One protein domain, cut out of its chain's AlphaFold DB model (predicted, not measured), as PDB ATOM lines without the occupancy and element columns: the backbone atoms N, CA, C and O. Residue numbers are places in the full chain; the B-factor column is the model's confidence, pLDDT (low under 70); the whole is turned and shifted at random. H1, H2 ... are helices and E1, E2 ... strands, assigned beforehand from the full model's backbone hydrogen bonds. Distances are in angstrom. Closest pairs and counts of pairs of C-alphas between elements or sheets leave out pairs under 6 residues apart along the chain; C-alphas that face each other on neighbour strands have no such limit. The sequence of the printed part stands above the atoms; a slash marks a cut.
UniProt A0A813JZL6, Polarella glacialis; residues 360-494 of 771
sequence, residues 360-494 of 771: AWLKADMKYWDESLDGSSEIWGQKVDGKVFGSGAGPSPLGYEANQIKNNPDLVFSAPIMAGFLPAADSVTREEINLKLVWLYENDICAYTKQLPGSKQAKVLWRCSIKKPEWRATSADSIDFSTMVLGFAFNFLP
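Overview. This is residues 360 to 494 of the 771 residues of a protein of Polarella glacialis (UniProt A0A813JZL6). A short helix, H2, sits in the middle of a loop-rich body, with H3 and H4 packed on it and E1 of the small sheet E1 E4 leading straight into it; the hairpin E2 E3 reaches away as an arm and makes one end of the longest axis. H1 lies toward the other end, and residues 370 to 411, with no named element, wind from it to E1. The printed part has 135 residues, 65 of them, under half, in four helices and five strands, in the order H1 E1 H2 H3 E2 E3 E4 E5 H4, class mixed. Both two-strand sheets are antiparallel. The whole is compact, with a radius of gyration of the C-alphas of 14.2 A and spans of 44 by 39 by 25 A.

Arrangement. H1, residues 360 to 369, is near H2, residues 415 to 420, with 6 pairs of C-alphas within 10 A. E1, residues 412 to 414, is the antiparallel neighbour of E4, residues 463 to 465; N 413 and O 464, 2.9 A apart, are within hydrogen-bond range. H2 and H3, residues 427 to 442, form a helical hairpin: they touch, closest at the C-alphas of Met 418 and Ile 433, 6.7 A, at a shallow tilt of 29 degrees, opposite ways. H3 touches H2 with residues 433 to 437 alone. E2, residues 447 to 452, and E3, residues 456 to 461, form an antiparallel hairpin, with N 450 and O 458 2.9 A apart. E3 runs on into E4 at 51 degrees. E5, residues 475 to 477, pairs with no named strand. H4, residues 478 to 489, touches H2, closest at the C-alphas of Gly 420 and Gly 487, 3.8 A, at a steep tilt of 62 degrees, the same way. Every O i to N i+4 pair is within hydrogen-bond range in H1, H2 and H3, and 6 of 8 in H4.

Along the chain. H1 begins at C-alpha 360, (22.948, 50.130, 124.083), and H4 ends at C-alpha 489, (19.752, 40.527, 105.146). H3 is 22.3 A long, E3 17.2 A.

Size, cuts and confidence. The C-alphas farthest apart, of Glu 371 and Gly 454, are 44.8 A apart. The printed part has no cut, the link H1 to E1 is long, and no printed residue is under 70 in pLDDT.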
ATOM      1  N   ALA A 360      23.181  48.868 123.373       98.62
ATOM      2  CA  ALA A 360      22.948  50.130 124.083       98.62
ATOM      3  C   ALA A 360      22.738  51.299 123.108       98.62
ATOM      4  O   ALA A 360      21.872  52.136 123.345       98.62
ATOM      5  N   TRP A 361      23.457  51.321 121.984       98.62
ATOM      6  CA  TRP A 361      23.318  52.325 120.927       98.62
ATOM      7  C   TRP A 361      21.963  52.250 120.226       98.62
ATOM      8  O   TRP A 361      21.290  53.272 120.102       98.62
ATOM      9  N   LEU A 362      21.510  51.041 119.867       98.75
ATOM     10  CA  LEU A 362      20.152  50.807 119.368       98.75
ATOM     11  C   LEU A 362      19.109  51.356 120.353       98.75
ATOM     12  O   LEU A 362      18.229  52.128 119.973       98.75
ATOM     13  N   LYS A 363      19.211  50.987 121.634       98.62
ATOM     14  CA  LYS A 363      18.235  51.401 122.651       98.62
ATOM     15  C   LYS A 363      18.312  52.896 122.982       98.62
ATOM     16  O   LYS A 363      17.277  53.491 123.281       98.62
ATOM     17  N   ALA A 364      19.483  53.519 122.865       98.69
ATOM     18  CA  ALA A 364      19.656  54.965 122.977       98.69
ATOM     19  C   ALA A 364      19.003  55.721 121.814       98.69
ATOM     20  O   ALA A 364      18.300  56.697 122.060       98.69
ATOM     21  N   ASP A 365      19.190  55.259 120.575       98.56
ATOM     22  CA  ASP A 365      18.597  55.873 119.383       98.56
ATOM     23  C   ASP A 365      17.069  55.695 119.401       98.56
ATOM     24  O   ASP A 365      16.339  56.684 119.383       98.56
ATOM     25  N   MET A 366      16.565  54.470 119.611       98.44
ATOM     26  CA  MET A 366      15.127  54.220 119.828       98.44
ATOM     27  C   MET A 366      14.544  55.140 120.910       98.44
ATOM     28  O   MET A 366      13.480  55.723 120.706       98.44
ATOM     29  N   LYS A 367      15.240  55.310 122.047       98.25
ATOM     30  CA  LYS A 367      14.757  56.156 123.146       98.25
ATOM     31  C   LYS A 367      14.884  57.659 122.864       98.25
ATOM     32  O   LYS A 367      14.127  58.435 123.438       98.25
ATOM     33  N   TYR A 368      15.799  58.078 121.994       98.31
ATOM     34  CA  TYR A 368      15.879  59.459 121.520       98.31
ATOM     35  C   TYR A 368      14.686  59.811 120.628       98.31
ATOM     36  O   TYR A 368      14.086  60.871 120.812       98.31
ATOM     37  N   TRP A 369      14.296  58.914 119.722       98.00
ATOM     38  CA  TRP A 369      13.134  59.114 118.853       98.00
ATOM     39  C   TRP A 369      11.805  59.047 119.622       98.00
ATOM     40  O   TRP A 369      10.985  59.946 119.469       98.00
ATOM     41  N   ASP A 370      11.651  58.100 120.551       96.50
ATOM     42  CA  ASP A 370      10.525  58.009 121.505       96.50
ATOM     43  C   ASP A 370      10.365  59.250 122.421       96.50
ATOM     44  O   ASP A 370       9.310  59.458 123.010       96.50
ATOM     45  N   GLU A 371      11.389  60.103 122.543       96.50
ATOM     46  CA  GLU A 371      11.304  61.402 123.237       96.50
ATOM     47  C   GLU A 371      11.274  62.627 122.307       96.50
ATOM     48  O   GLU A 371      11.128  63.750 122.792       96.50
ATOM     49  N   SER A 372      11.456  62.436 120.998       96.69
ATOM     50  CA  SER A 372      11.506  63.519 120.000       96.69
ATOM     51  C   SER A 372      10.265  63.585 119.111       96.69
ATOM     52  O   SER A 372      10.091  64.574 118.400       96.69
ATOM     53  N   LEU A 373       9.437  62.541 119.138       95.94
ATOM     54  CA  LEU A 373       8.156  62.453 118.447       95.94
ATOM     55  C   LEU A 373       6.992  62.640 119.426       95.94
ATOM     56  O   LEU A 373       7.142  62.554 120.644       95.94
ATOM     57  N   ASP A 374       5.820  62.896 118.861       92.06
ATOM     58  CA  ASP A 374       4.545  62.931 119.563       92.06
ATOM     59  C   ASP A 374       3.406  62.475 118.636       92.06
ATOM     60  O   ASP A 374       3.587  62.307 117.428       92.06
ATOM     61  N   GLY A 375       2.188  62.363 119.167       89.75
ATOM     62  CA  GLY A 375       1.001  62.005 118.384       89.75
ATOM     63  C   GLY A 375       0.603  63.001 117.275       89.75
ATOM     64  O   GLY A 375      -0.378  62.753 116.569       89.75
ATOM     65  N   SER A 376       1.313  64.121 117.089       92.00
ATOM     66  CA  SER A 376       1.173  65.015 115.929       92.00
ATOM     67  C   SER A 376       2.151  64.684 114.792       92.00
ATOM     68  O   SER A 376       1.895  65.069 113.655       92.00
ATOM     69  N   SER A 377       3.209  63.917 115.073       95.00
ATOM     70  CA  SER A 377       4.297  63.600 114.144       95.00
ATOM     71  C   SER A 377       3.827  62.750 112.957       95.00
ATOM     72  O   SER A 377       3.428  61.588 113.103       95.00
ATOM     73  N   GLU A 378       3.895  63.336 111.761       95.62
ATOM     74  CA  GLU A 378       3.397  62.760 110.512       95.62
ATOM     75  C   GLU A 378       4.425  62.844 109.383       95.62
ATOM     76  O   GLU A 378       5.153  63.824 109.247       95.62
ATOM     77  N   ILE A 379       4.421  61.828 108.522       96.38
ATOM     78  CA  ILE A 379       5.115  61.825 107.236       96.38
ATOM     79  C   ILE A 379       4.081  61.518 106.160       96.38
ATOM     80  O   ILE A 379       3.366  60.523 106.238       96.38
ATOM     81  N   TRP A 380       4.001  62.392 105.156       94.31
ATOM     82  CA  TRP A 380       3.241  62.188 103.912       94.31
ATOM     83  C   TRP A 380       1.746  61.847 104.131       94.31
ATOM     84  O   TRP A 380       1.119  61.215 103.286       94.31
ATOM     85  N   GLY A 381       1.171  62.301 105.252       90.88
ATOM     86  CA  GLY A 381      -0.227  62.072 105.642       90.88
ATOM     87  C   GLY A 381      -0.471  60.865 106.560       90.88
ATOM     88  O   GLY A 381      -1.627  60.568 106.852       90.88
ATOM     89  N   GLN A 382       0.578  60.174 107.026       95.38
ATOM     90  CA  GLN A 382       0.478  59.080 108.000       95.38
ATOM     91  C   GLN A 382       1.186  59.416 109.315       95.38
ATOM     92  O   GLN A 382       2.271  60.000 109.323       95.38
ATOM     93  N   LYS A 383       0.599  58.978 110.435       96.00
ATOM     94  CA  LYS A 383       1.208  59.051 111.774       96.00
ATOM     95  C   LYS A 383       2.424  58.130 111.851       96.00
ATOM     96  O   LYS A 383       2.299  56.937 111.583       96.00
ATOM     97  N   VAL A 384       3.570  58.666 112.270       96.81
ATOM     98  CA  VAL A 384       4.829  57.903 112.416       96.81
ATOM     99  C   VAL A 384       5.344  57.817 113.856       96.81
ATOM    100  O   VAL A 384       6.389  57.213 114.105       96.81
ATOM    101  N   ASP A 385       4.598  58.372 114.811       94.12
ATOM    102  CA  ASP A 385       4.869  58.216 116.241       94.12
ATOM    103  C   ASP A 385       4.998  56.736 116.641       94.12
ATOM    104  O   ASP A 385       4.252  55.873 116.168       94.12
ATOM    105  N   GLY A 386       6.010  56.424 117.448       94.44
ATOM    106  CA  GLY A 386       6.401  55.060 117.809       94.44
ATOM    107  C   GLY A 386       6.834  54.141 116.649       94.44
ATOM    108  O   GLY A 386       7.265  53.018 116.921       94.44
ATOM    109  N   LYS A 387       6.746  54.560 115.374       96.25
ATOM    110  CA  LYS A 387       7.036  53.733 114.181       96.25
ATOM    111  C   LYS A 387       8.453  53.896 113.634       96.25
ATOM    112  O   LYS A 387       8.971  52.938 113.066       96.25
ATOM    113  N   VAL A 388       9.072  55.065 113.794       97.56
ATOM    114  CA  VAL A 388      10.363  55.405 113.164       97.56
ATOM    115  C   VAL A 388      11.455  55.699 114.189       97.56
ATOM    116  O   VAL A 388      11.174  56.157 115.294       97.56
ATOM    117  N   PHE A 389      12.704  55.423 113.814       98.25
ATOM    118  CA  PHE A 389      13.914  55.869 114.511       98.25
ATOM    119  C   PHE A 389      15.105  55.846 113.534       98.25
ATOM    120  O   PHE A 389      14.924  55.553 112.353       98.25
ATOM    121  N   GLY A 390      16.318  56.129 114.012       97.75
ATOM    122  CA  GLY A 390      17.555  55.927 113.255       97.75
ATOM    123  C   GLY A 390      18.265  57.233 112.909       97.75
ATOM    124  O   GLY A 390      17.967  57.865 111.897       97.75
ATOM    125  N   SER A 391      19.226  57.617 113.746       97.38
ATOM    126  CA  SER A 391      20.047  58.826 113.609       97.38
ATOM    127  C   SER A 391      21.326  58.520 112.816       97.38
ATOM    128  O   SER A 391      22.341  58.166 113.411       97.38
ATOM    129  N   GLY A 392      21.271  58.599 111.482       97.06
ATOM    130  CA  GLY A 392      22.383  58.250 110.576       97.06
ATOM    131  C   GLY A 392      22.838  59.376 109.653       97.06
ATOM    132  O   GLY A 392      22.214  60.439 109.619       97.06
ATOM    133  N   ALA A 393      23.865  59.104 108.847       97.12
ATOM    134  CA  ALA A 393      24.304  59.983 107.768       97.12
ATOM    135  C   ALA A 393      23.519  59.748 106.456       97.12
ATOM    136  O   ALA A 393      22.597  58.916 106.409       97.12
ATOM    137  N   GLY A 394      23.758  60.601 105.460       97.44
ATOM    138  CA  GLY A 394      23.008  60.668 104.204       97.44
ATOM    139  C   GLY A 394      22.368  62.042 103.935       97.44
ATOM    140  O   GLY A 394      22.527  62.986 104.722       97.44
ATOM    141  N   PRO A 395      21.559  62.164 102.866       97.12
ATOM    142  CA  PRO A 395      20.924  63.416 102.471       97.12
ATOM    143  C   PRO A 395      19.979  63.969 103.542       97.12
ATOM    144  O   PRO A 395      19.359  63.221 104.307       97.12
ATOM    145  N   SER A 396      19.838  65.288 103.572       97.00
ATOM    146  CA  SER A 396      18.982  66.040 104.488       97.00
ATOM    147  C   SER A 396      18.310  67.219 103.763       97.00
ATOM    148  O   SER A 396      18.695  67.564 102.641       97.00
ATOM    149  N   PRO A 397      17.345  67.912 104.393       96.69
ATOM    150  CA  PRO A 397      16.762  69.132 103.835       96.69
ATOM    151  C   PRO A 397      17.720  70.335 103.746       96.69
ATOM    152  O   PRO A 397      17.299  71.394 103.282       96.69
ATOM    153  N   LEU A 398      18.973  70.203 104.203       92.62
ATOM    154  CA  LEU A 398      20.024  71.228 104.117       92.62
ATOM    155  C   LEU A 398      21.239  70.785 103.273       92.62
ATOM    156  O   LEU A 398      22.178  71.564 103.117       92.62
ATOM    157  N   GLY A 399      21.226  69.571 102.711       94.69
ATOM    158  CA  GLY A 399      22.331  69.000 101.937       94.69
ATOM    159  C   GLY A 399      22.598  67.554 102.348       94.69
ATOM    160  O   GLY A 399      21.785  66.677 102.071       94.69
ATOM    161  N   TYR A 400      23.722  67.323 103.021       96.25
ATOM    162  CA  TYR A 400      24.103  66.047 103.632       96.25
ATOM    163  C   TYR A 400      24.346  66.280 105.131       96.25
ATOM    164  O   TYR A 400      24.958  67.281 105.502       96.25
ATOM    165  N   GLU A 401      23.862  65.393 106.003       96.88
ATOM    166  CA  GLU A 401      24.046  65.514 107.456       96.88
ATOM    167  C   GLU A 401      24.311  64.156 108.112       96.88
ATOM    168  O   GLU A 401      23.460  63.267 108.085       96.88
ATOM    169  N   ALA A 402      25.434  64.040 108.826       96.56
ATOM    170  CA  ALA A 402      25.674  62.963 109.785       96.56
ATOM    171  C   ALA A 402      24.837  63.189 111.059       96.56
ATOM    172  O   ALA A 402      25.343  63.675 112.071       96.56
ATOM    173  N   ASN A 403      23.535  62.888 111.007       97.94
ATOM    174  CA  ASN A 403      22.616  63.148 112.115       97.94
ATOM    175  C   ASN A 403      22.926  62.265 113.336       97.94
ATOM    176  O   ASN A 403      23.258  61.086 113.207       97.94
ATOM    177  N   GLN A 404      22.790  62.826 114.539       97.31
ATOM    178  CA  GLN A 404      23.138  62.163 115.803       97.31
ATOM    179  C   GLN A 404      22.035  62.360 116.851       97.31
ATOM    180  O   GLN A 404      21.205  63.270 116.760       97.31
ATOM    181  N   ILE A 405      22.086  61.570 117.924       97.69
ATOM    182  CA  ILE A 405      21.248  61.765 119.113       97.69
ATOM    183  C   ILE A 405      21.433  63.197 119.657       97.69
ATOM    184  O   ILE A 405      22.546  63.624 119.955       97.69
ATOM    185  N   LYS A 406      20.327  63.939 119.803       95.69
ATOM    186  CA  LYS A 406      20.263  65.388 120.123       95.69
ATOM    187  C   LYS A 406      20.902  66.359 119.110       95.69
ATOM    188  O   LYS A 406      20.802  67.562 119.337       95.69
ATOM    189  N   ASN A 407      21.502  65.895 118.016       96.38
ATOM    190  CA  ASN A 407      22.060  66.739 116.954       96.38
ATOM    191  C   ASN A 407      21.477  66.305 115.599       96.38
ATOM    192  O   ASN A 407      22.127  65.687 114.755       96.38
ATOM    193  N   ASN A 408      20.179  66.566 115.460       97.06
ATOM    194  CA  ASN A 408      19.367  66.243 114.295       97.06
ATOM    195  C   ASN A 408      18.314  67.361 114.136       97.06
ATOM    196  O   ASN A 408      17.209  67.252 114.680       97.06
ATOM    197  N   PRO A 409      18.678  68.502 113.517       95.12
ATOM    198  CA  PRO A 409      17.893  69.733 113.602       95.12
ATOM    199  C   PRO A 409      16.520  69.587 112.945       95.12
ATOM    200  O   PRO A 409      15.525  70.027 113.525       95.12
ATOM    201  N   ASP A 410      16.454  68.902 111.803       96.88
ATOM    202  CA  ASP A 410      15.237  68.652 111.027       96.88
ATOM    203  C   ASP A 410      14.513  67.343 111.402       96.88
ATOM    204  O   ASP A 410      13.483  67.021 110.804       96.88
ATOM    205  N   LEU A 411      15.018  66.588 112.388       97.38
ATOM    206  CA  LEU A 411      14.558  65.231 112.716       97.38
ATOM    207  C   LEU A 411      14.469  64.350 111.457       97.38
ATOM    208  O   LEU A 411      13.403  63.847 111.102       97.38
ATOM    209  N   VAL A 412      15.601  64.184 110.771       98.12
ATOM    210  CA  VAL A 412      15.757  63.230 109.670       98.12
ATOM    211  C   VAL A 412      15.986  61.833 110.239       98.12
ATOM    212  O   VAL A 412      16.963  61.625 110.961       98.12
ATOM    213  N   PHE A 413      15.096  60.886 109.947       97.56
ATOM    214  CA  PHE A 413      15.287  59.474 110.297       97.56
ATOM    215  C   PHE A 413      15.763  58.672 109.083       97.56
ATOM    216  O   PHE A 413      15.546  59.080 107.939       97.56
ATOM    217  N   SER A 414      16.398  57.527 109.333       98.25
ATOM    218  CA  SER A 414      16.946  56.641 108.303       98.25
ATOM    219  C   SER A 414      16.499  55.193 108.521       98.25
ATOM    220  O   SER A 414      16.951  54.529 109.455       98.25
ATOM    221  N   ALA A 415      15.643  54.677 107.633       98.56
ATOM    222  CA  ALA A 415      15.292  53.255 107.603       98.56
ATOM    223  C   ALA A 415      16.514  52.310 107.452       98.56
ATOM    224  O   ALA A 415      16.537  51.292 108.149       98.56
ATOM    225  N   PRO A 416      17.559  52.643 106.662       98.75
ATOM    226  CA  PRO A 416      18.837  51.926 106.682       98.75
ATOM    227  C   PRO A 416      19.426  51.720 108.082       98.75
ATOM    228  O   PRO A 416      19.795  50.602 108.426       98.75
ATOM    229  N   ILE A 417      19.417  52.747 108.943       98.75
ATOM    230  CA  ILE A 417      19.912  52.632 110.326       98.75
ATOM    231  C   ILE A 417      19.033  51.700 111.162       98.75
ATOM    232  O   ILE A 417      19.561  50.931 111.967       98.75
ATOM    233  N   MET A 418      17.708  51.739 110.975       98.81
ATOM    234  CA  MET A 418      16.788  50.813 111.649       98.81
ATOM    235  C   MET A 418      17.138  49.360 111.297       98.81
ATOM    236  O   MET A 418      17.250  48.522 112.191       98.81
ATOM    237  N   ALA A 419      17.368  49.075 110.012       98.75
ATOM    238  CA  ALA A 419      17.781  47.761 109.529       98.75
ATOM    239  C   ALA A 419      19.195  47.372 109.998       98.75
ATOM    240  O   ALA A 419      19.399  46.252 110.465       98.75
ATOM    241  N   GLY A 420      20.162  48.290 109.955       98.62
ATOM    242  CA  GLY A 420      21.548  48.067 110.376       98.62
ATOM    243  C   GLY A 420      21.705  47.661 111.847       98.62
ATOM    244  O   GLY A 420      22.702  47.040 112.211       98.62
ATOM    245  N   PHE A 421      20.703  47.931 112.692       98.75
ATOM    246  CA  PHE A 421      20.648  47.465 114.080       98.75
ATOM    247  C   PHE A 421      19.997  46.080 114.285       98.75
ATOM    248  O   PHE A 421      20.017  45.574 115.410       98.75
ATOM    249  N   LEU A 422      19.453  45.420 113.255       98.56
ATOM    250  CA  LEU A 422      18.862  44.075 113.382       98.56
ATOM    251  C   LEU A 422      19.815  43.013 113.993       98.56
ATOM    252  O   LEU A 422      19.316  42.179 114.762       98.56
ATOM    253  N   PRO A 423      21.151  43.046 113.768       97.44
ATOM    254  CA  PRO A 423      22.104  42.189 114.484       97.44
ATOM    255  C   PRO A 423      22.254  42.520 115.979       97.44
ATOM    256  O   PRO A 423      22.456  41.615 116.786       97.44
ATOM    257  N   ALA A 424      22.125  43.797 116.363       97.81
ATOM    258  CA  ALA A 424      22.220  44.264 117.753       97.81
ATOM    259  C   ALA A 424      20.953  43.981 118.580       97.81
ATOM    260  O   ALA A 424      20.985  43.989 119.811       97.81
ATOM    261  N   ALA A 425      19.820  43.780 117.908       97.88
ATOM    262  CA  ALA A 425      18.525  43.575 118.534       97.88
ATOM    263  C   ALA A 425      18.371  42.158 119.120       97.88
ATOM    264  O   ALA A 425      18.695  41.164 118.465       97.88
ATOM    265  N   ASP A 426      17.790  42.053 120.320       97.00
ATOM    266  CA  ASP A 426      17.212  40.798 120.822       97.00
ATOM    267  C   ASP A 426      16.016  40.345 119.958       97.00
ATOM    268  O   ASP A 426      15.529  41.092 119.111       97.00
ATOM    269  N   SER A 427      15.518  39.119 120.147       95.75
ATOM    270  CA  SER A 427      14.470  38.549 119.283       95.75
ATOM    271  C   SER A 427      13.136  39.306 119.300       95.75
ATOM    272  O   SER A 427      12.429  39.280 118.295       95.75
ATOM    273  N   VAL A 428      12.788  39.988 120.397       97.12
ATOM    274  CA  VAL A 428      11.550  40.779 120.497       97.12
ATOM    275  C   VAL A 428      11.738  42.113 119.783       97.12
ATOM    276  O   VAL A 428      10.937  42.486 118.929       97.12
ATOM    277  N   THR A 429      12.849  42.790 120.071       98.00
ATOM    278  CA  THR A 429      13.233  44.059 119.446       98.00
ATOM    279  C   THR A 429      13.453  43.906 117.939       98.00
ATOM    280  O   THR A 429      13.099  44.791 117.169       98.00
ATOM    281  N   ARG A 430      14.007  42.775 117.484       97.62
ATOM    282  CA  ARG A 430      14.245  42.513 116.059       97.62
ATOM    283  C   ARG A 430      12.937  42.395 115.288       97.62
ATOM    284  O   ARG A 430      12.821  42.972 114.212       97.62
ATOM    285  N   GLU A 431      11.941  41.708 115.848       96.50
ATOM    286  CA  GLU A 431      10.633  41.620 115.197       96.50
ATOM    287  C   GLU A 431       9.851  42.942 115.293       96.50
ATOM    288  O   GLU A 431       9.171  43.307 114.341       96.50
ATOM    289  N   GLU A 432      10.031  43.732 116.359       97.38
ATOM    290  CA  GLU A 432       9.533  45.115 116.426       97.38
ATOM    291  C   GLU A 432      10.100  45.984 115.283       97.38
ATOM    292  O   GLU A 432       9.343  46.675 114.599       97.38
ATOM    293  N   ILE A 433      11.414  45.921 115.032       98.56
ATOM    294  CA  ILE A 433      12.074  46.637 113.928       98.56
ATOM    295  C   ILE A 433      11.580  46.122 112.569       98.56
ATOM    296  O   ILE A 433      11.247  46.928 111.701       98.56
ATOM    297  N   ASN A 434      11.470  44.804 112.385       98.12
ATOM    298  CA  ASN A 434      10.943  44.203 111.157       98.12
ATOM    299  C   ASN A 434       9.515  44.671 110.849       98.12
ATOM    300  O   ASN A 434       9.234  45.083 109.727       98.12
ATOM    301  N   LEU A 435       8.622  44.648 111.843       96.69
ATOM    302  CA  LEU A 435       7.240  45.108 111.694       96.69
ATOM    303  C   LEU A 435       7.169  46.610 111.388       96.69
ATOM    304  O   LEU A 435       6.297  47.034 110.633       96.69
ATOM    305  N   LYS A 436       8.096  47.418 111.920       97.81
ATOM    306  CA  LYS A 436       8.225  48.841 111.572       97.81
ATOM    307  C   LYS A 436       8.682  49.036 110.126       97.81
ATOM    308  O   LYS A 436       8.042  49.791 109.403       97.81
ATOM    309  N   LEU A 437       9.725  48.327 109.686       98.38
ATOM    310  CA  LEU A 437      10.229  48.390 108.308       98.38
ATOM    311  C   LEU A 437       9.172  47.940 107.290       98.38
ATOM    312  O   LEU A 437       8.892  48.671 106.344       98.38
ATOM    313  N   VAL A 438       8.519  46.792 107.501       97.12
ATOM    314  CA  VAL A 438       7.452  46.338 106.593       97.12
ATOM    315  C   VAL A 438       6.271  47.312 106.602       97.12
ATOM    316  O   VAL A 438       5.781  47.661 105.533       97.12
ATOM    317  N   TRP A 439       5.864  47.840 107.765       97.00
ATOM    318  CA  TRP A 439       4.789  48.836 107.829       97.00
ATOM    319  C   TRP A 439       5.121  50.114 107.040       97.00
ATOM    320  O   TRP A 439       4.266  50.599 106.300       97.00
ATOM    321  N   LEU A 440       6.351  50.636 107.142       98.00
ATOM    322  CA  LEU A 440       6.802  51.782 106.339       98.00
ATOM    323  C   LEU A 440       6.699  51.481 104.836       98.00
ATOM    324  O   LEU A 440       6.181  52.298 104.076       98.00
ATOM    325  N   TYR A 441       7.121  50.284 104.421       97.62
ATOM    326  CA  TYR A 441       7.085  49.855 103.024       97.62
ATOM    327  C   TYR A 441       5.656  49.671 102.489       97.62
ATOM    328  O   TYR A 441       5.340  50.159 101.403       97.62
ATOM    329  N   GLU A 442       4.773  49.014 103.244       95.88
ATOM    330  CA  GLU A 442       3.372  48.784 102.860       95.88
ATOM    331  C   GLU A 442       2.538  50.074 102.804       95.88
ATOM    332  O   GLU A 442       1.564  50.126 102.061       95.88
ATOM    333  N   ASN A 443       2.912  51.110 103.564       96.25
ATOM    334  CA  ASN A 443       2.178  52.380 103.647       96.25
ATOM    335  C   ASN A 443       2.841  53.513 102.832       96.25
ATOM    336  O   ASN A 443       2.481  54.676 103.001       96.25
ATOM    337  N   ASP A 444       3.811  53.177 101.972       96.44
ATOM    338  CA  ASP A 444       4.589  54.103 101.129       96.44
ATOM    339  C   ASP A 444       5.325  55.223 101.901       96.44
ATOM    340  O   ASP A 444       5.666  56.264 101.343       96.44
ATOM    341  N   ILE A 445       5.627  55.015 103.186       96.75
ATOM    342  CA  ILE A 445       6.251  56.027 104.048       96.75
ATOM    343  C   ILE A 445       7.769  55.943 103.961       96.75
ATOM    344  O   ILE A 445       8.382  54.960 104.372       96.75
ATOM    345  N   CYS A 446       8.376  57.007 103.427       96.12
ATOM    346  CA  CYS A 446       9.808  57.058 103.107       96.12
ATOM    347  C   CYS A 446      10.241  55.968 102.123       96.12
ATOM    348  O   CYS A 446      11.418  55.611 102.065       96.12
ATOM    349  N   ALA A 447       9.277  55.471 101.343       97.31
ATOM    350  CA  ALA A 447       9.501  54.614 100.201       97.31
ATOM    351  C   ALA A 447       9.750  55.469  98.952       97.31
ATOM    352  O   ALA A 447       9.023  56.424  98.677       97.31
ATOM    353  N   TYR A 448      10.775  55.111  98.189       97.38
ATOM    354  CA  TYR A 448      11.178  55.778  96.959       97.38
ATOM    355  C   TYR A 448      11.258  54.735  95.842       97.38
ATOM    356  O   TYR A 448      11.873  53.683  96.020       97.38
ATOM    357  N   THR A 449      10.648  55.023  94.691       96.12
ATOM    358  CA  THR A 449      10.704  54.147  93.510       96.12
ATOM    359  C   THR A 449      11.749  54.669  92.534       96.12
ATOM    360  O   THR A 449      11.538  55.692  91.887       96.12
ATOM    361  N   LYS A 450      12.859  53.946  92.393       95.25
ATOM    362  CA  LYS A 450      13.876  54.190  91.367       95.25
ATOM    363  C   LYS A 450      13.486  53.457  90.084       95.25
ATOM    364  O   LYS A 450      13.254  52.250  90.111       95.25
ATOM    365  N   GLN A 451      13.442  54.169  88.961       94.75
ATOM    366  CA  GLN A 451      13.401  53.546  87.635       94.75
ATOM    367  C   GLN A 451      14.816  53.106  87.237       94.75
ATOM    368  O   GLN A 451      15.791  53.780  87.569       94.75
ATOM    369  N   LEU A 452      14.936  51.970  86.556       92.56
ATOM    370  CA  LEU A 452      16.210  51.315  86.258       92.56
ATOM    371  C   LEU A 452      16.289  50.879  84.780       92.56
ATOM    372  O   LEU A 452      15.253  50.685  84.133       92.56
ATOM    373  N   PRO A 453      17.502  50.680  84.227       87.38
ATOM    374  CA  PRO A 453      17.673  50.265  82.838       87.38
ATOM    375  C   PRO A 453      16.910  48.976  82.489       87.38
ATOM    376  O   PRO A 453      16.824  48.036  83.283       87.38
ATOM    377  N   GLY A 454      16.367  48.922  81.268       85.56
ATOM    378  CA  GLY A 454      15.599  47.770  80.779       85.56
ATOM    379  C   GLY A 454      14.169  47.672  81.327       85.56
ATOM    380  O   GLY A 454      13.653  46.565  81.456       85.56
ATOM    381  N   SER A 455      13.541  48.807  81.658       81.81
ATOM    382  CA  SER A 455      12.181  48.891  82.230       81.81
ATOM    383  C   SER A 455      12.012  48.151  83.564       81.81
ATOM    384  O   SER A 455      10.907  47.741  83.923       81.81
ATOM    385  N   LYS A 456      13.112  47.985  84.306       91.19
ATOM    386  CA  LYS A 456      13.084  47.585  85.711       91.19
ATOM    387  C   LYS A 456      12.721  48.793  86.578       91.19
ATOM    388  O   LYS A 456      12.974  49.937  86.210       91.19
ATOM    389  N   GLN A 457      12.222  48.528  87.775       94.94
ATOM    390  CA  GLN A 457      12.155  49.508  88.854       94.94
ATOM    391  C   GLN A 457      12.494  48.818  90.177       94.94
ATOM    392  O   GLN A 457      12.475  47.590  90.239       94.94
ATOM    393  N   ALA A 458      12.796  49.602  91.208       96.75
ATOM    394  CA  ALA A 458      12.946  49.117  92.574       96.75
ATOM    395  C   ALA A 458      12.336  50.119  93.567       96.75
ATOM    396  O   ALA A 458      12.619  51.318  93.487       96.75
ATOM    397  N   LYS A 459      11.514  49.637  94.502       97.62
ATOM    398  CA  LYS A 459      10.945  50.407  95.615       97.62
ATOM    399  C   LYS A 459      11.757  50.148  96.885       97.62
ATOM    400  O   LYS A 459      11.800  49.028  97.383       97.62
ATOM    401  N   VAL A 460      12.369  51.188  97.446       97.69
ATOM    402  CA  VAL A 460      13.240  51.077  98.630       97.69
ATOM    403  C   VAL A 460      12.868  52.056  99.732       97.69
ATOM    404  O   VAL A 460      12.359  53.141  99.463       97.69
ATOM    405  N   LEU A 461      13.145  51.677 100.980       98.44
ATOM    406  CA  LEU A 461      13.040  52.570 102.132       98.44
ATOM    407  C   LEU A 461      14.311  53.400 102.294       98.44
ATOM    408  O   LEU A 461      15.417  52.881 102.157       98.44
ATOM    409  N   TRP A 462      14.148  54.679 102.627       98.12
ATOM    410  CA  TRP A 462      15.266  55.609 102.765       98.12
ATOM    411  C   TRP A 462      15.055  56.612 103.916       98.12
ATOM    412  O   TRP A 462      14.687  56.214 105.024       98.12
ATOM    413  N   ARG A 463      15.350  57.896 103.681       97.69
ATOM    414  CA  ARG A 463      15.384  58.979 104.672       97.69
ATOM    415  C   ARG A 463      14.219  59.963 104.492       97.69
ATOM    416  O   ARG A 463      13.798  60.241 103.366       97.69
ATOM    417  N   CYS A 464      13.734  60.522 105.603       96.94
ATOM    418  CA  CYS A 464      12.724  61.591 105.652       96.94
ATOM    419  C   CYS A 464      12.931  62.506 106.860       96.94
ATOM    420  O   CYS A 464      13.305  62.027 107.926       96.94
ATOM    421  N   SER A 465      12.575  63.787 106.723       97.62
ATOM    422  CA  SER A 465      12.477  64.746 107.830       97.62
ATOM    423  C   SER A 465      11.066  64.778 108.419       97.62
ATOM    424  O   SER A 465      10.100  64.964 107.683       97.62
ATOM    425  N   ILE A 466      10.952  64.679 109.747       97.38
ATOM    426  CA  ILE A 466       9.689  64.883 110.480       97.38
ATOM    427  C   ILE A 466       9.283  66.364 110.490       97.38
ATOM    428  O   ILE A 466       8.096  66.676 110.453       97.38
ATOM    429  N   LYS A 467      10.248  67.295 110.532       96.69
ATOM    430  CA  LYS A 467       9.959  68.744 110.565       96.69
ATOM    431  C   LYS A 467       9.708  69.363 109.188       96.69
ATOM    432  O   LYS A 467       9.154  70.456 109.124       96.69
ATOM    433  N   LYS A 468      10.122  68.679 108.121       97.00
ATOM    434  CA  LYS A 468       9.946  69.055 106.713       97.00
ATOM    435  C   LYS A 468       9.375  67.855 105.935       97.00
ATOM    436  O   LYS A 468      10.075  67.282 105.096       97.00
ATOM    437  N   PRO A 469       8.142  67.396 106.231       95.62
ATOM    438  CA  PRO A 469       7.548  66.207 105.605       95.62
ATOM    439  C   PRO A 469       7.294  66.372 104.093       95.62
ATOM    440  O   PRO A 469       7.084  65.393 103.374       95.62
ATOM    441  N   GLU A 470       7.320  67.599 103.575       95.12
ATOM    442  CA  GLU A 470       7.317  67.915 102.146       95.12
ATOM    443  C   GLU A 470       8.654  67.611 101.448       95.12
ATOM    444  O   GLU A 470       8.665  67.386 100.238       95.12
ATOM    445  N   TRP A 471       9.769  67.538 102.187       96.94
ATOM    446  CA  TRP A 471      11.075  67.188 101.627       96.94
ATOM    447  C   TRP A 471      11.088  65.760 101.065       96.94
ATOM    448  O   TRP A 471      10.393  64.855 101.542       96.94
ATOM    449  N   ARG A 472      11.903  65.558 100.030       96.31
ATOM    450  CA  ARG A 472      12.236  64.264  99.437       96.31
ATOM    451  C   ARG A 472      13.740  64.241  99.215       96.31
ATOM    452  O   ARG A 472      14.286  65.207  98.684       96.31
ATOM    453  N   ALA A 473      14.392  63.145  99.585       96.50
ATOM    454  CA  ALA A 473      15.772  62.918  99.189       96.50
ATOM    455  C   ALA A 473      15.860  62.829  97.655       96.50
ATOM    456  O   ALA A 473      15.015  62.202  97.013       96.50
ATOM    457  N   THR A 474      16.870  63.465  97.065       95.50
ATOM    458  CA  THR A 474      17.134  63.426  95.616       95.50
ATOM    459  C   THR A 474      17.931  62.191  95.203       95.50
ATOM    460  O   THR A 474      17.761  61.713  94.082       95.50
ATOM    461  N   SER A 475      18.753  61.657  96.108       96.88
ATOM    462  CA  SER A 475      19.512  60.412  95.978       96.88
ATOM    463  C   SER A 475      19.295  59.486  97.174       96.88
ATOM    464  O   SER A 475      18.837  59.920  98.238       96.88
ATOM    465  N   ALA A 476      19.674  58.220  97.005       97.94
ATOM    466  CA  ALA A 476      20.265  57.458  98.094       97.94
ATOM    467  C   ALA A 476      21.759  57.276  97.847       97.94
ATOM    468  O   ALA A 476      22.176  57.043  96.711       97.94
ATOM    469  N   ASP A 477      22.533  57.353  98.922       98.00
ATOM    470  CA  ASP A 477      23.986  57.275  98.879       98.00
ATOM    471  C   ASP A 477      24.401  55.888  99.390       98.00
ATOM    472  O   ASP A 477      23.887  55.385 100.392       98.00
ATOM    473  N   SER A 478      25.255  55.222  98.625       97.75
ATOM    474  CA  SER A 478      25.590  53.797  98.700       97.75
ATOM    475  C   SER A 478      26.177  53.384 100.045       97.75
ATOM    476  O   SER A 478      25.760  52.375 100.617       97.75
ATOM    477  N   ILE A 479      27.116  54.167 100.573       98.06
ATOM    478  CA  ILE A 479      27.773  53.904 101.853       98.06
ATOM    479  C   ILE A 479      26.762  53.918 103.010       98.06
ATOM    480  O   ILE A 479      26.727  52.986 103.813       98.06
ATOM    481  N   ASP A 480      25.827  54.868 103.019       98.19
ATOM    482  CA  ASP A 480      24.733  54.934 103.991       98.19
ATOM    483  C   ASP A 480      23.671  53.840 103.762       98.19
ATOM    484  O   ASP A 480      23.214  53.191 104.710       98.19
ATOM    485  N   PHE A 481      23.302  53.573 102.502       98.69
ATOM    486  CA  PHE A 481      22.343  52.520 102.136       98.69
ATOM    487  C   PHE A 481      22.884  51.107 102.408       98.69
ATOM    488  O   PHE A 481      22.094  50.185 102.622       98.69
ATOM    489  N   SER A 482      24.205  50.916 102.498       98.62
ATOM    490  CA  SER A 482      24.815  49.629 102.858       98.62
ATOM    491  C   SER A 482      24.253  49.055 104.166       98.62
ATOM    492  O   SER A 482      24.034  47.847 104.272       98.62
ATOM    493  N   THR A 483      23.912  49.918 105.130       98.06
ATOM    494  CA  THR A 483      23.314  49.522 106.414       98.06
ATOM    495  C   THR A 483      21.919  48.907 106.259       98.06
ATOM    496  O   THR A 483      21.586  47.969 106.985       98.06
ATOM    497  N   MET A 484      21.148  49.331 105.245       98.56
ATOM    498  CA  MET A 484      19.894  48.683 104.849       98.56
ATOM    499  C   MET A 484      20.161  47.265 104.343       98.56
ATOM    500  O   MET A 484      19.547  46.314 104.822       98.56
ATOM    501  N   VAL A 485      21.112  47.119 103.415       98.62
ATOM    502  CA  VAL A 485      21.433  45.840 102.766       98.62
ATOM    503  C   VAL A 485      21.964  44.817 103.761       98.62
ATOM    504  O   VAL A 485      21.400  43.731 103.898       98.62
ATOM    505  N   LEU A 486      23.027  45.171 104.479       98.50
ATOM    506  CA  LEU A 486      23.715  44.265 105.395       98.50
ATOM    507  C   LEU A 486      22.877  43.997 106.656       98.50
ATOM    508  O   LEU A 486      22.828  42.865 107.152       98.50
ATOM    509  N   GLY A 487      22.155  45.012 107.135       98.31
ATOM    510  CA  GLY A 487      21.239  44.905 108.263       98.31
ATOM    511  C   GLY A 487      20.015  44.045 107.972       98.31
ATOM    512  O   GLY A 487      19.755  43.082 108.690       98.31
ATOM    513  N   PHE A 488      19.269  44.339 106.903       98.50
ATOM    514  CA  PHE A 488      18.019  43.634 106.615       98.50
ATOM    515  C   PHE A 488      18.238  42.175 106.188       98.50
ATOM    516  O   PHE A 488      17.459  41.296 106.571       98.50
ATOM    517  N   ALA A 489      19.342  41.889 105.488       98.12
ATOM    518  CA  ALA A 489      19.752  40.527 105.146       98.12
ATOM    519  C   ALA A 489      19.966  39.618 106.374       98.12
ATOM    520  O   ALA A 489      19.794  38.403 106.272       98.12
ATOM    521  N   PHE A 490      20.270  40.177 107.553       97.19
ATOM    522  CA  PHE A 490      20.449  39.415 108.798       97.19
ATOM    523  C   PHE A 490      19.204  38.603 109.211       97.19
ATOM    524  O   PHE A 490      19.321  37.639 109.962       97.19
ATOM    525  N   ASN A 491      18.015  38.942 108.699       96.50
ATOM    526  CA  ASN A 491      16.800  38.142 108.890       96.50
ATOM    527  C   ASN A 491      16.830  36.771 108.185       96.50
ATOM    528  O   ASN A 491      16.057  35.889 108.556       96.50
ATOM    529  N   PHE A 492      17.683  36.607 107.170       97.06
ATOM    530  CA  PHE A 492      17.716  35.449 106.270       97.06
ATOM    531  C   PHE A 492      19.067  34.712 106.284       97.06
ATOM    532  O   PHE A 492      19.130  33.530 105.952       97.06
ATOM    533  N   LEU A 493      20.146  35.403 106.662       97.19
ATOM    534  CA  LEU A 493      21.498  34.846 106.734       97.19
ATOM    535  C   LEU A 493      21.645  33.797 107.859       97.19
ATOM    536  O   LEU A 493      20.993  33.905 108.903       97.19
ATOM    537  N   PRO A 494      22.556  32.813 107.714       96.62
ATOM    538  CA  PRO A 494      22.904  31.899 108.798       96.62
ATOM    539  C   PRO A 494      23.422  32.628 110.048       96.62
ATOM    540  O   PRO A 494      24.159  33.613 109.966       96.62
TER     541      PRO A 494